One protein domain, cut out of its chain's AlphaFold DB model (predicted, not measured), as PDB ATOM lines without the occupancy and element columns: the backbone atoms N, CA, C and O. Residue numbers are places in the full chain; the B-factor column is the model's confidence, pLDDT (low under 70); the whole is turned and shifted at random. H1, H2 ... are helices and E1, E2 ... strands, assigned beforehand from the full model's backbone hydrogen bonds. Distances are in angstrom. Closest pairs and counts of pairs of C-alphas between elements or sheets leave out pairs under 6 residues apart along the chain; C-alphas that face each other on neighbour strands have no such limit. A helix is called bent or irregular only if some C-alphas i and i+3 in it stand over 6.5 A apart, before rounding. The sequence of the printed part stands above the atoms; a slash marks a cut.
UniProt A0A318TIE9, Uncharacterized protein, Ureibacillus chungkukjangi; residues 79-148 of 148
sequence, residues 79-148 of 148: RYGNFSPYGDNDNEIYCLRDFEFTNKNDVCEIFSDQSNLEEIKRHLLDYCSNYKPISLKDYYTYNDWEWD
ATOM      1  N   ARG A  79     198.305 150.155  60.716       94.19
ATOM      2  CA  ARG A  79     197.938 151.320  61.548       94.19
ATOM      3  C   ARG A  79     196.431 151.517  61.733       94.19
ATOM      4  O   ARG A  79     196.001 152.237  62.623       94.19
ATOM      5  N   TYR A  80     195.637 150.929  60.843       95.12
ATOM      6  CA  TYR A  80     194.181 150.983  60.899       95.12
ATOM      7  C   TYR A  80     193.575 149.813  61.682       95.12
ATOM      8  O   TYR A  80     192.404 149.881  62.039       95.12
ATOM      9  N   GLY A  81     194.339 148.743  61.918       95.69
ATOM     10  CA  GLY A  81     193.887 147.582  62.672       95.69
ATOM     11  C   GLY A  81     193.969 147.850  64.169       95.69
ATOM     12  O   GLY A  81     195.060 148.061  64.693       95.69
ATOM     13  N   ASN A  82     192.828 147.829  64.850       95.50
ATOM     14  CA  ASN A  82     192.739 148.050  66.289       95.50
ATOM     15  C   ASN A  82     191.985 146.917  66.978       95.50
ATOM     16  O   ASN A  82     190.954 146.456  66.483       95.50
ATOM     17  N   PHE A  83     192.492 146.509  68.140       95.12
ATOM     18  CA  PHE A  83     191.739 145.684  69.078       95.12
ATOM     19  C   PHE A  83     190.658 146.512  69.769       95.12
ATOM     20  O   PHE A  83     190.788 147.730  69.922       95.12
ATOM     21  N   SER A  84     189.589 145.834  70.178       93.50
ATOM     22  CA  SER A  84     188.516 146.436  70.962       93.50
ATOM     23  C   SER A  84     189.022 146.778  72.374       93.50
ATOM     24  O   SER A  84     189.521 145.893  73.074       93.50
ATOM     25  N   PRO A  85     188.851 148.026  72.853       92.19
ATOM     26  CA  PRO A  85     189.212 148.422  74.217       92.19
ATOM     27  C   PRO A  85     188.458 147.667  75.317       92.19
ATOM     28  O   PRO A  85     188.875 147.680  76.476       92.19
ATOM     29  N   TYR A  86     187.320 147.066  74.969       90.44
ATOM     30  CA  TYR A  86     186.401 146.405  75.895       90.44
ATOM     31  C   TYR A  86     186.562 144.880  75.908       90.44
ATOM     32  O   TYR A  86     185.785 144.190  76.565       90.44
ATOM     33  N   GLY A  87     187.575 144.370  75.206       83.56
ATOM     34  CA  GLY A  87     187.814 142.948  74.999       83.56
ATOM     35  C   GLY A  87     187.492 142.524  73.572       83.56
ATOM     36  O   GLY A  87     186.632 143.108  72.907       83.56
ATOM     37  N   ASP A  88     188.219 141.517  73.116       76.31
ATOM     38  CA  ASP A  88     188.199 140.959  71.775       76.31
ATOM     39  C   ASP A  88     187.965 139.443  71.815       76.31
ATOM     40  O   ASP A  88     188.256 138.755  72.797       76.31
ATOM     41  N   ASN A  89     187.409 138.911  70.729       90.31
ATOM     42  CA  ASN A  89     187.397 137.468  70.511       90.31
ATOM     43  C   ASN A  89     188.751 136.996  69.956       90.31
ATOM     44  O   ASN A  89     189.486 137.749  69.321       90.31
ATOM     45  N   ASP A  90     189.066 135.708  70.120       92.56
ATOM     46  CA  ASP A  90     190.258 135.125  69.494       92.56
ATOM     47  C   ASP A  90     190.259 135.359  67.972       92.56
ATOM     48  O   ASP A  90     189.264 135.108  67.287       92.56
ATOM     49  N   ASN A  91     191.408 135.798  67.450       94.94
ATOM     50  CA  ASN A  91     191.621 136.128  66.038       94.94
ATOM     51  C   ASN A  91     190.731 137.276  65.503       94.94
ATOM     52  O   ASN A  91     190.464 137.332  64.302       94.94
ATOM     53  N   GLU A  92     190.290 138.194  66.364       96.06
ATOM     54  CA  GLU A  92     189.466 139.352  66.007       96.06
ATOM     55  C   GLU A  92     190.273 140.655  66.013       96.06
ATOM     56  O   GLU A  92     191.068 140.917  66.907       96.06
ATOM     57  N   ILE A  93     190.059 141.498  65.007       96.69
ATOM     58  CA  ILE A  93     190.586 142.865  64.956       96.69
ATOM     59  C   ILE A  93     189.659 143.731  64.104       96.69
ATOM     60  O   ILE A  93     188.944 143.215  63.250       96.69
ATOM     61  N   TYR A  94     189.669 145.047  64.282       96.62
ATOM     62  CA  TYR A  94     188.761 145.952  63.576       96.62
ATOM     63  C   TYR A  94     189.531 146.939  62.709       96.62
ATOM     64  O   TYR A  94     190.570 147.469  63.103       96.62
ATOM     65  N   CYS A  95     189.026 147.187  61.503       96.31
ATOM     66  CA  CYS A  95     189.614 148.130  60.562       96.31
ATOM     67  C   CYS A  95     188.988 149.516  60.732       96.31
ATOM     68  O   CYS A  95     187.903 149.778  60.224       96.31
ATOM     69  N   LEU A  96     189.707 150.428  61.383       95.31
ATOM     70  CA  LEU A  96     189.239 151.788  61.657       95.31
ATOM     71  C   LEU A  96     189.653 152.801  60.578       95.31
ATOM     72  O   LEU A  96     189.746 153.992  60.839       95.31
ATOM     73  N   ARG A  97     189.953 152.350  59.354       94.56
ATOM     74  CA  ARG A  97     190.524 153.221  58.306       94.56
ATOM     75  C   ARG A  97     189.621 154.392  57.903       94.56
ATOM     76  O   ARG A  97     190.132 155.393  57.411       94.56
ATOM     77  N   ASP A  98     188.313 154.201  58.054       93.94
ATOM     78  CA  ASP A  98     187.268 155.134  57.635       93.94
ATOM     79  C   ASP A  98     186.827 156.039  58.808       93.94
ATOM     80  O   ASP A  98     185.870 156.797  58.682       93.94
ATOM     81  N   PHE A  99     187.544 155.979  59.940       92.56
ATOM     82  CA  PHE A  99     187.321 156.796  61.131       92.56
ATOM     83  C   PHE A  99     188.510 157.724  61.382       92.56
ATOM     84  O   PHE A  99     189.667 157.369  61.142       92.56
ATOM     85  N   GLU A 100     188.225 158.903  61.925       90.12
ATOM     86  CA  GLU A 100     189.244 159.819  62.428       90.12
ATOM     87  C   GLU A 100     189.413 159.612  63.935       90.12
ATOM     88  O   GLU A 100     188.448 159.684  64.691       90.12
ATOM     89  N   PHE A 101     190.639 159.329  64.371       91.62
ATOM     90  CA  PHE A 101     190.979 159.169  65.783       91.62
ATOM     91  C   PHE A 101     192.442 159.546  66.014       91.62
ATOM     92  O   PHE A 101     193.312 159.342  65.166       91.62
ATOM     93  N   THR A 102     192.711 160.106  67.183       91.56
ATOM     94  CA  THR A 102     194.020 160.637  67.578       91.56
ATOM     95  C   THR A 102     194.460 160.144  68.948       91.56
ATOM     96  O   THR A 102     195.641 160.214  69.281       91.56
ATOM     97  N   ASN A 103     193.522 159.648  69.754       92.88
ATOM     98  CA  ASN A 103     193.773 159.258  71.128       92.88
ATOM     99  C   ASN A 103     192.867 158.098  71.572       92.88
ATOM    100  O   ASN A 103     192.002 157.619  70.839       92.88
ATOM    101  N   LYS A 104     193.080 157.663  72.816       93.31
ATOM    102  CA  LYS A 104     192.349 156.572  73.464       93.31
ATOM    103  C   LYS A 104     190.833 156.755  73.465       93.31
ATOM    104  O   LYS A 104     190.118 155.786  73.221       93.31
ATOM    105  N   ASN A 105     190.359 157.953  73.795       93.81
ATOM    106  CA  ASN A 105     188.935 158.221  73.965       93.81
ATOM    107  C   ASN A 105     188.210 158.131  72.626       93.81
ATOM    108  O   ASN A 105     187.173 157.485  72.572       93.81
ATOM    109  N   ASP A 106     188.809 158.652  71.553       94.00
ATOM    110  CA  ASP A 106     188.252 158.556  70.200       94.00
ATOM    111  C   ASP A 106     188.017 157.085  69.806       94.00
ATOM    112  O   ASP A 106     186.955 156.718  69.310       94.00
ATOM    113  N   VAL A 107     188.984 156.199  70.089       93.38
ATOM    114  CA  VAL A 107     188.821 154.760  69.819       93.38
ATOM    115  C   VAL A 107     187.720 154.157  70.695       93.38
ATOM    116  O   VAL A 107     186.887 153.406  70.196       93.38
ATOM    117  N   CYS A 108     187.665 154.498  71.984       93.75
ATOM    118  CA  CYS A 108     186.583 154.049  72.867       93.75
ATOM    119  C   CYS A 108     185.195 154.493  72.371       93.75
ATOM    120  O   CYS A 108     184.249 153.712  72.454       93.75
ATOM    121  N   GLU A 109     185.063 155.710  71.842       93.56
ATOM    122  CA  GLU A 109     183.811 156.219  71.272       93.56
ATOM    123  C   GLU A 109     183.384 155.401  70.047       93.56
ATOM    124  O   GLU A 109     182.231 154.976  69.983       93.56
ATOM    125  N   ILE A 110     184.322 155.074  69.148       92.88
ATOM    126  CA  ILE A 110     184.055 154.218  67.978       92.88
ATOM    127  C   ILE A 110     183.504 152.851  68.407       92.88
ATOM    128  O   ILE A 110     182.536 152.369  67.828       92.88
ATOM    129  N   PHE A 111     184.087 152.231  69.434       93.19
ATOM    130  CA  PHE A 111     183.644 150.919  69.922       93.19
ATOM    131  C   PHE A 111     182.410 150.963  70.831       93.19
ATOM    132  O   PHE A 111     181.783 149.929  71.063       93.19
ATOM    133  N   SER A 112     182.054 152.137  71.353       91.94
ATOM    134  CA  SER A 112     180.825 152.325  72.130       91.94
ATOM    135  C   SER A 112     179.583 152.308  71.234       91.94
ATOM    136  O   SER A 112     178.510 151.904  71.683       91.94
ATOM    137  N   ASP A 113     179.724 152.696  69.963       84.50
ATOM    138  CA  ASP A 113     178.683 152.557  68.947       84.50
ATOM    139  C   ASP A 113     178.769 151.182  68.262       84.50
ATOM    140  O   ASP A 113     179.497 150.961  67.295       84.50
ATOM    141  N   GLN A 114     177.999 150.224  68.780       74.69
ATOM    142  CA  GLN A 114     178.025 148.836  68.310       74.69
ATOM    143  C   GLN A 114     177.401 148.620  66.921       74.69
ATOM    144  O   GLN A 114     177.486 147.513  66.391       74.69
ATOM    145  N   SER A 115     176.770 149.635  66.323       77.62
ATOM    146  CA  SER A 115     175.968 149.463  65.104       77.62
ATOM    147  C   SER A 115     176.766 148.986  63.884       77.62
ATOM    148  O   SER A 115     176.206 148.285  63.044       77.62
ATOM    149  N   ASN A 116     178.071 149.281  63.819       83.06
ATOM    150  CA  ASN A 116     178.909 149.027  62.638       83.06
ATOM    151  C   ASN A 116     180.084 148.059  62.882       83.06
ATOM    152  O   ASN A 116     180.892 147.828  61.980       83.06
ATOM    153  N   LEU A 117     180.211 147.487  64.086       89.25
ATOM    154  CA  LEU A 117     181.395 146.697  64.453       89.25
ATOM    155  C   LEU A 117     181.574 145.447  63.586       89.25
ATOM    156  O   LEU A 117     182.692 145.152  63.165       89.25
ATOM    157  N   GLU A 118     180.486 144.753  63.248       90.62
ATOM    158  CA  GLU A 118     180.544 143.557  62.396       90.62
ATOM    159  C   GLU A 118     181.017 143.866  60.964       90.62
ATOM    160  O   GLU A 118     181.711 143.055  60.351       90.62
ATOM    161  N   GLU A 119     180.721 145.053  60.426       92.06
ATOM    162  CA  GLU A 119     181.125 145.432  59.062       92.06
ATOM    163  C   GLU A 119     182.629 145.721  58.954       92.06
ATOM    164  O   GLU A 119     183.269 145.498  57.913       92.06
ATOM    165  N   ILE A 120     183.219 146.205  60.045       94.44
ATOM    166  CA  ILE A 120     184.631 146.590  60.114       94.44
ATOM    167  C   ILE A 120     185.506 145.525  60.784       94.44
ATOM    168  O   ILE A 120     186.732 145.649  60.758       94.44
ATOM    169  N   LYS A 121     184.898 144.461  61.319       95.88
ATOM    170  CA  LYS A 121     185.568 143.287  61.886       95.88
ATOM    171  C   LYS A 121     186.361 142.517  60.832       95.88
ATOM    172  O   LYS A 121     185.917 142.308  59.703       95.88
ATOM    173  N   ARG A 122     187.568 142.105  61.193       97.00
ATOM    174  CA  ARG A 122     188.558 141.402  60.370       97.00
ATOM    175  C   ARG A 122     189.250 140.332  61.208       97.00
ATOM    176  O   ARG A 122     189.118 140.299  62.431       97.00
ATOM    177  N   HIS A 123     190.029 139.492  60.539       96.94
ATOM    178  CA  HIS A 123     190.959 138.573  61.182       96.94
ATOM    179  C   HIS A 123     192.380 139.132  61.189       96.94
ATOM    180  O   HIS A 123     192.751 139.958  60.352       96.94
ATOM    181  N   LEU A 124     193.207 138.646  62.114       97.38
ATOM    182  CA  LEU A 124     194.561 139.161  62.347       97.38
ATOM    183  C   LEU A 124     195.429 139.180  61.083       97.38
ATOM    184  O   LEU A 124     196.135 140.159  60.829       97.38
ATOM    185  N   LEU A 125     195.347 138.105  60.293       98.06
ATOM    186  CA  LEU A 125     196.130 137.885  59.073       98.06
ATOM    187  C   LEU A 125     195.426 138.351  57.783       98.06
ATOM    188  O   LEU A 125     195.959 138.124  56.695       98.06
ATOM    189  N   ASP A 126     194.269 139.017  57.877       97.94
ATOM    190  CA  ASP A 126     193.618 139.623  56.709       97.94
ATOM    191  C   ASP A 126     194.466 140.772  56.142       97.94
ATOM    192  O   ASP A 126     195.243 141.417  56.846       97.94
ATOM    193  N   TYR A 127     194.299 141.066  54.854       98.00
ATOM    194  CA  TYR A 127     195.026 142.127  54.156       98.00
ATOM    195  C   TYR A 127     194.097 142.916  53.228       98.00
ATOM    196  O   TYR A 127     193.139 142.376  52.677       98.00
ATOM    197  N   CYS A 128     194.395 144.201  53.010       96.94
ATOM    198  CA  CYS A 128     193.720 145.014  51.998       96.94
ATOM    199  C   CYS A 128     194.672 146.031  51.354       96.94
ATOM    200  O   CYS A 128     195.729 146.344  51.897       96.94
ATOM    201  N   SER A 129     194.256 146.609  50.226       96.44
ATOM    202  CA  SER A 129     195.029 147.608  49.470       96.44
ATOM    203  C   SER A 129     195.330 148.901  50.238       96.44
ATOM    204  O   SER A 129     196.244 149.629  49.866       96.44
ATOM    205  N   ASN A 130     194.595 149.181  51.318       96.69
ATOM    206  CA  ASN A 130     194.829 150.333  52.191       96.69
ATOM    207  C   ASN A 130     195.857 150.054  53.298       96.69
ATOM    208  O   ASN A 130     196.043 150.897  54.175       96.69
ATOM    209  N   TYR A 131     196.499 148.881  53.300       97.12
ATOM    210  CA  TYR A 131     197.500 148.525  54.297       97.12
ATOM    211  C   TYR A 131     198.594 149.591  54.411       97.12
ATOM    212  O   TYR A 131     199.199 150.005  53.420       97.12
ATOM    213  N   LYS A 132     198.870 149.995  55.650       94.50
ATOM    214  CA  LYS A 132     200.006 150.839  56.015       94.50
ATOM    215  C   LYS A 132     200.559 150.337  57.346       94.50
ATOM    216  O   LYS A 132     199.751 150.130  58.252       94.50
ATOM    217  N   PRO A 133     201.881 150.147  57.480       94.25
ATOM    218  CA  PRO A 133     202.463 149.602  58.699       94.25
ATOM    219  C   PRO A 133     202.159 150.498  59.905       94.25
ATOM    220  O   PRO A 133     202.045 151.720  59.766       94.25
ATOM    221  N   ILE A 134     202.025 149.885  61.082       92.81
ATOM    222  CA  ILE A 134     201.915 150.614  62.354       92.81
ATOM    223  C   ILE A 134     203.156 151.492  62.558       92.81
ATOM    224  O   ILE A 134     204.285 151.054  62.338       92.81
ATOM    225  N   SER A 135     202.918 152.727  63.006       88.62
ATOM    226  CA  SER A 135     203.927 153.642  63.540       88.62
ATOM    227  C   SER A 135     203.378 154.243  64.829       88.62
ATOM    228  O   SER A 135     202.565 155.165  64.782       88.62
ATOM    229  N   LEU A 136     203.819 153.726  65.980       84.44
ATOM    230  CA  LEU A 136     203.346 154.170  67.303       84.44
ATOM    231  C   LEU A 136     203.687 155.641  67.610       84.44
ATOM    232  O   LEU A 136     203.139 156.227  68.536       84.44
ATOM    233  N   LYS A 137     204.588 156.249  66.828       85.69
ATOM    234  CA  LYS A 137     204.918 157.679  66.921       85.69
ATOM    235  C   LYS A 137     203.900 158.568  66.213       85.69
ATOM    236  O   LYS A 137     203.701 159.702  66.633       85.69
ATOM    237  N   ASP A 138     203.284 158.052  65.151       84.50
ATOM    238  CA  ASP A 138     202.457 158.843  64.236       84.50
ATOM    239  C   ASP A 138     200.961 158.523  64.365       84.50
ATOM    240  O   ASP A 138     200.128 159.315  63.930       84.50
ATOM    241  N   TYR A 139     200.613 157.355  64.921       86.62
ATOM    242  CA  TYR A 139     199.241 156.870  65.042       86.62
ATOM    243  C   TYR A 139     198.997 156.231  66.406       86.62
ATOM    244  O   TYR A 139     199.729 155.336  66.830       86.62
ATOM    245  N   TYR A 140     197.919 156.659  67.062       89.38
ATOM    246  CA  TYR A 140     197.404 155.973  68.238       89.38
ATOM    247  C   TYR A 140     196.833 154.606  67.840       89.38
ATOM    248  O   TYR A 140     196.176 154.498  66.809       89.38
ATOM    249  N   THR A 141     197.052 153.563  68.638       90.56
ATOM    250  CA  THR A 141     196.403 152.263  68.434       90.56
ATOM    251  C   THR A 141     196.342 151.459  69.733       90.56
ATOM    252  O   THR A 141     197.211 151.593  70.591       90.56
ATOM    253  N   TYR A 142     195.315 150.617  69.872       89.31
ATOM    254  CA  TYR A 142     195.256 149.563  70.899       89.31
ATOM    255  C   TYR A 142     196.028 148.299  70.503       89.31
ATOM    256  O   TYR A 142     196.103 147.344  71.271       89.31
ATOM    257  N   ASN A 143     196.580 148.270  69.294       87.94
ATOM    258  CA  ASN A 143     197.394 147.180  68.807       87.94
ATOM    259  C   ASN A 143     198.850 147.380  69.220       87.94
ATOM    260  O   ASN A 143     199.581 148.176  68.629       87.94
ATOM    261  N   ASP A 144     199.255 146.642  70.246       82.38
ATOM    262  CA  ASP A 144     200.619 146.644  70.758       82.38
ATOM    263  C   ASP A 144     201.536 145.804  69.855       82.38
ATOM    264  O   ASP A 144     201.890 144.659  70.163       82.38
ATOM    265  N   TRP A 145     201.838 146.335  68.669       87.94
ATOM    266  CA  TRP A 145     202.774 145.743  67.721       87.94
ATOM    267  C   TRP A 145     204.017 146.615  67.581       87.94
ATOM    268  O   TRP A 145     203.958 147.735  67.066       87.94
ATOM    269  N   GLU A 146     205.159 146.053  67.959       77.75
ATOM    270  CA  GLU A 146     206.469 146.668  67.789       77.75
ATOM    271  C   GLU A 146     207.259 145.895  66.729       77.75
ATOM    272  O   GLU A 146     207.330 144.663  66.734       77.75
ATOM    273  N   TRP A 147     207.816 146.634  65.768       69.81
ATOM    274  CA  TRP A 147     208.775 146.091  64.811       69.81
ATOM    275  C   TRP A 147     210.147 146.043  65.488       69.81
ATOM    276  O   TRP A 147     210.951 146.952  65.284       69.81
ATOM    277  N   ASP A 148     210.361 145.033  66.330       53.94
ATOM    278  CA  ASP A 148     211.678 144.724  66.908       53.94
ATOM    279  C   ASP A 148     212.673 144.253  65.833       53.94
ATOM    280  O   ASP A 148     212.300 143.375  65.016       53.94
TER     281      ASP A 148
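AT A GLANCE: This is residues 79 to 148 of the 148 residues of an uncharacterized protein of Ureibacillus chungkukjangi (UniProt A0A318TIE9). There is little regular structure: loops make most of a rounded body, with two short helices, H1 and H2, forming a corner at one side and the short strand E1 inside. Residues 81 to 82 and 121 to 122 pair antiparallel with E1, and the long unnamed stretch 121 to 148 loops round the other side. The 70 printed residues hold E1, H1 and H2 in that order, mostly helix, with 19 in named elements. The whole is compact, with a radius of gyration of the C-alphas of 11.5 A and spans of 34 by 24 by 22 A.

HOW THE PARTS SIT: H1, residues 104 to 112, is close to but not clearly touching H2, residues 114 to 120; their closest C-alphas, of Phe 111 and Leu 117, are 7.3 A apart. Their lines are about perpendicular, at 82 degrees. E1, residues 93 to 95, pairs with no named strand; its closest C-alpha to H2 is Cys 95, 5.2 A from Ile 120. E1 and H1 are apart. In H1 every O i to N i+4 pair is within hydrogen-bond range; in H2 1 of 3, and 2 of 4 O i to N i+3 pairs.

IN THESE COORDINATES: H1 spans 12.4 A from C-alpha 104 at (192.349, 156.572, 73.464). H2 spans 10.8 A, ending at C-alpha 120 (184.631, 146.590, 60.114), and is irregular: C-alphas 115 and 118 are 7.9 A apart. E1 spans 6.9 A.

THE WHOLE: The C-alphas farthest apart, of Ser 115 and Asp 148, are 36.1 A apart. The printed part has no cut; the link from H1 to H2 is tight, that from E1 to H1 short. Residues 147 to 148 have pLDDT under 70.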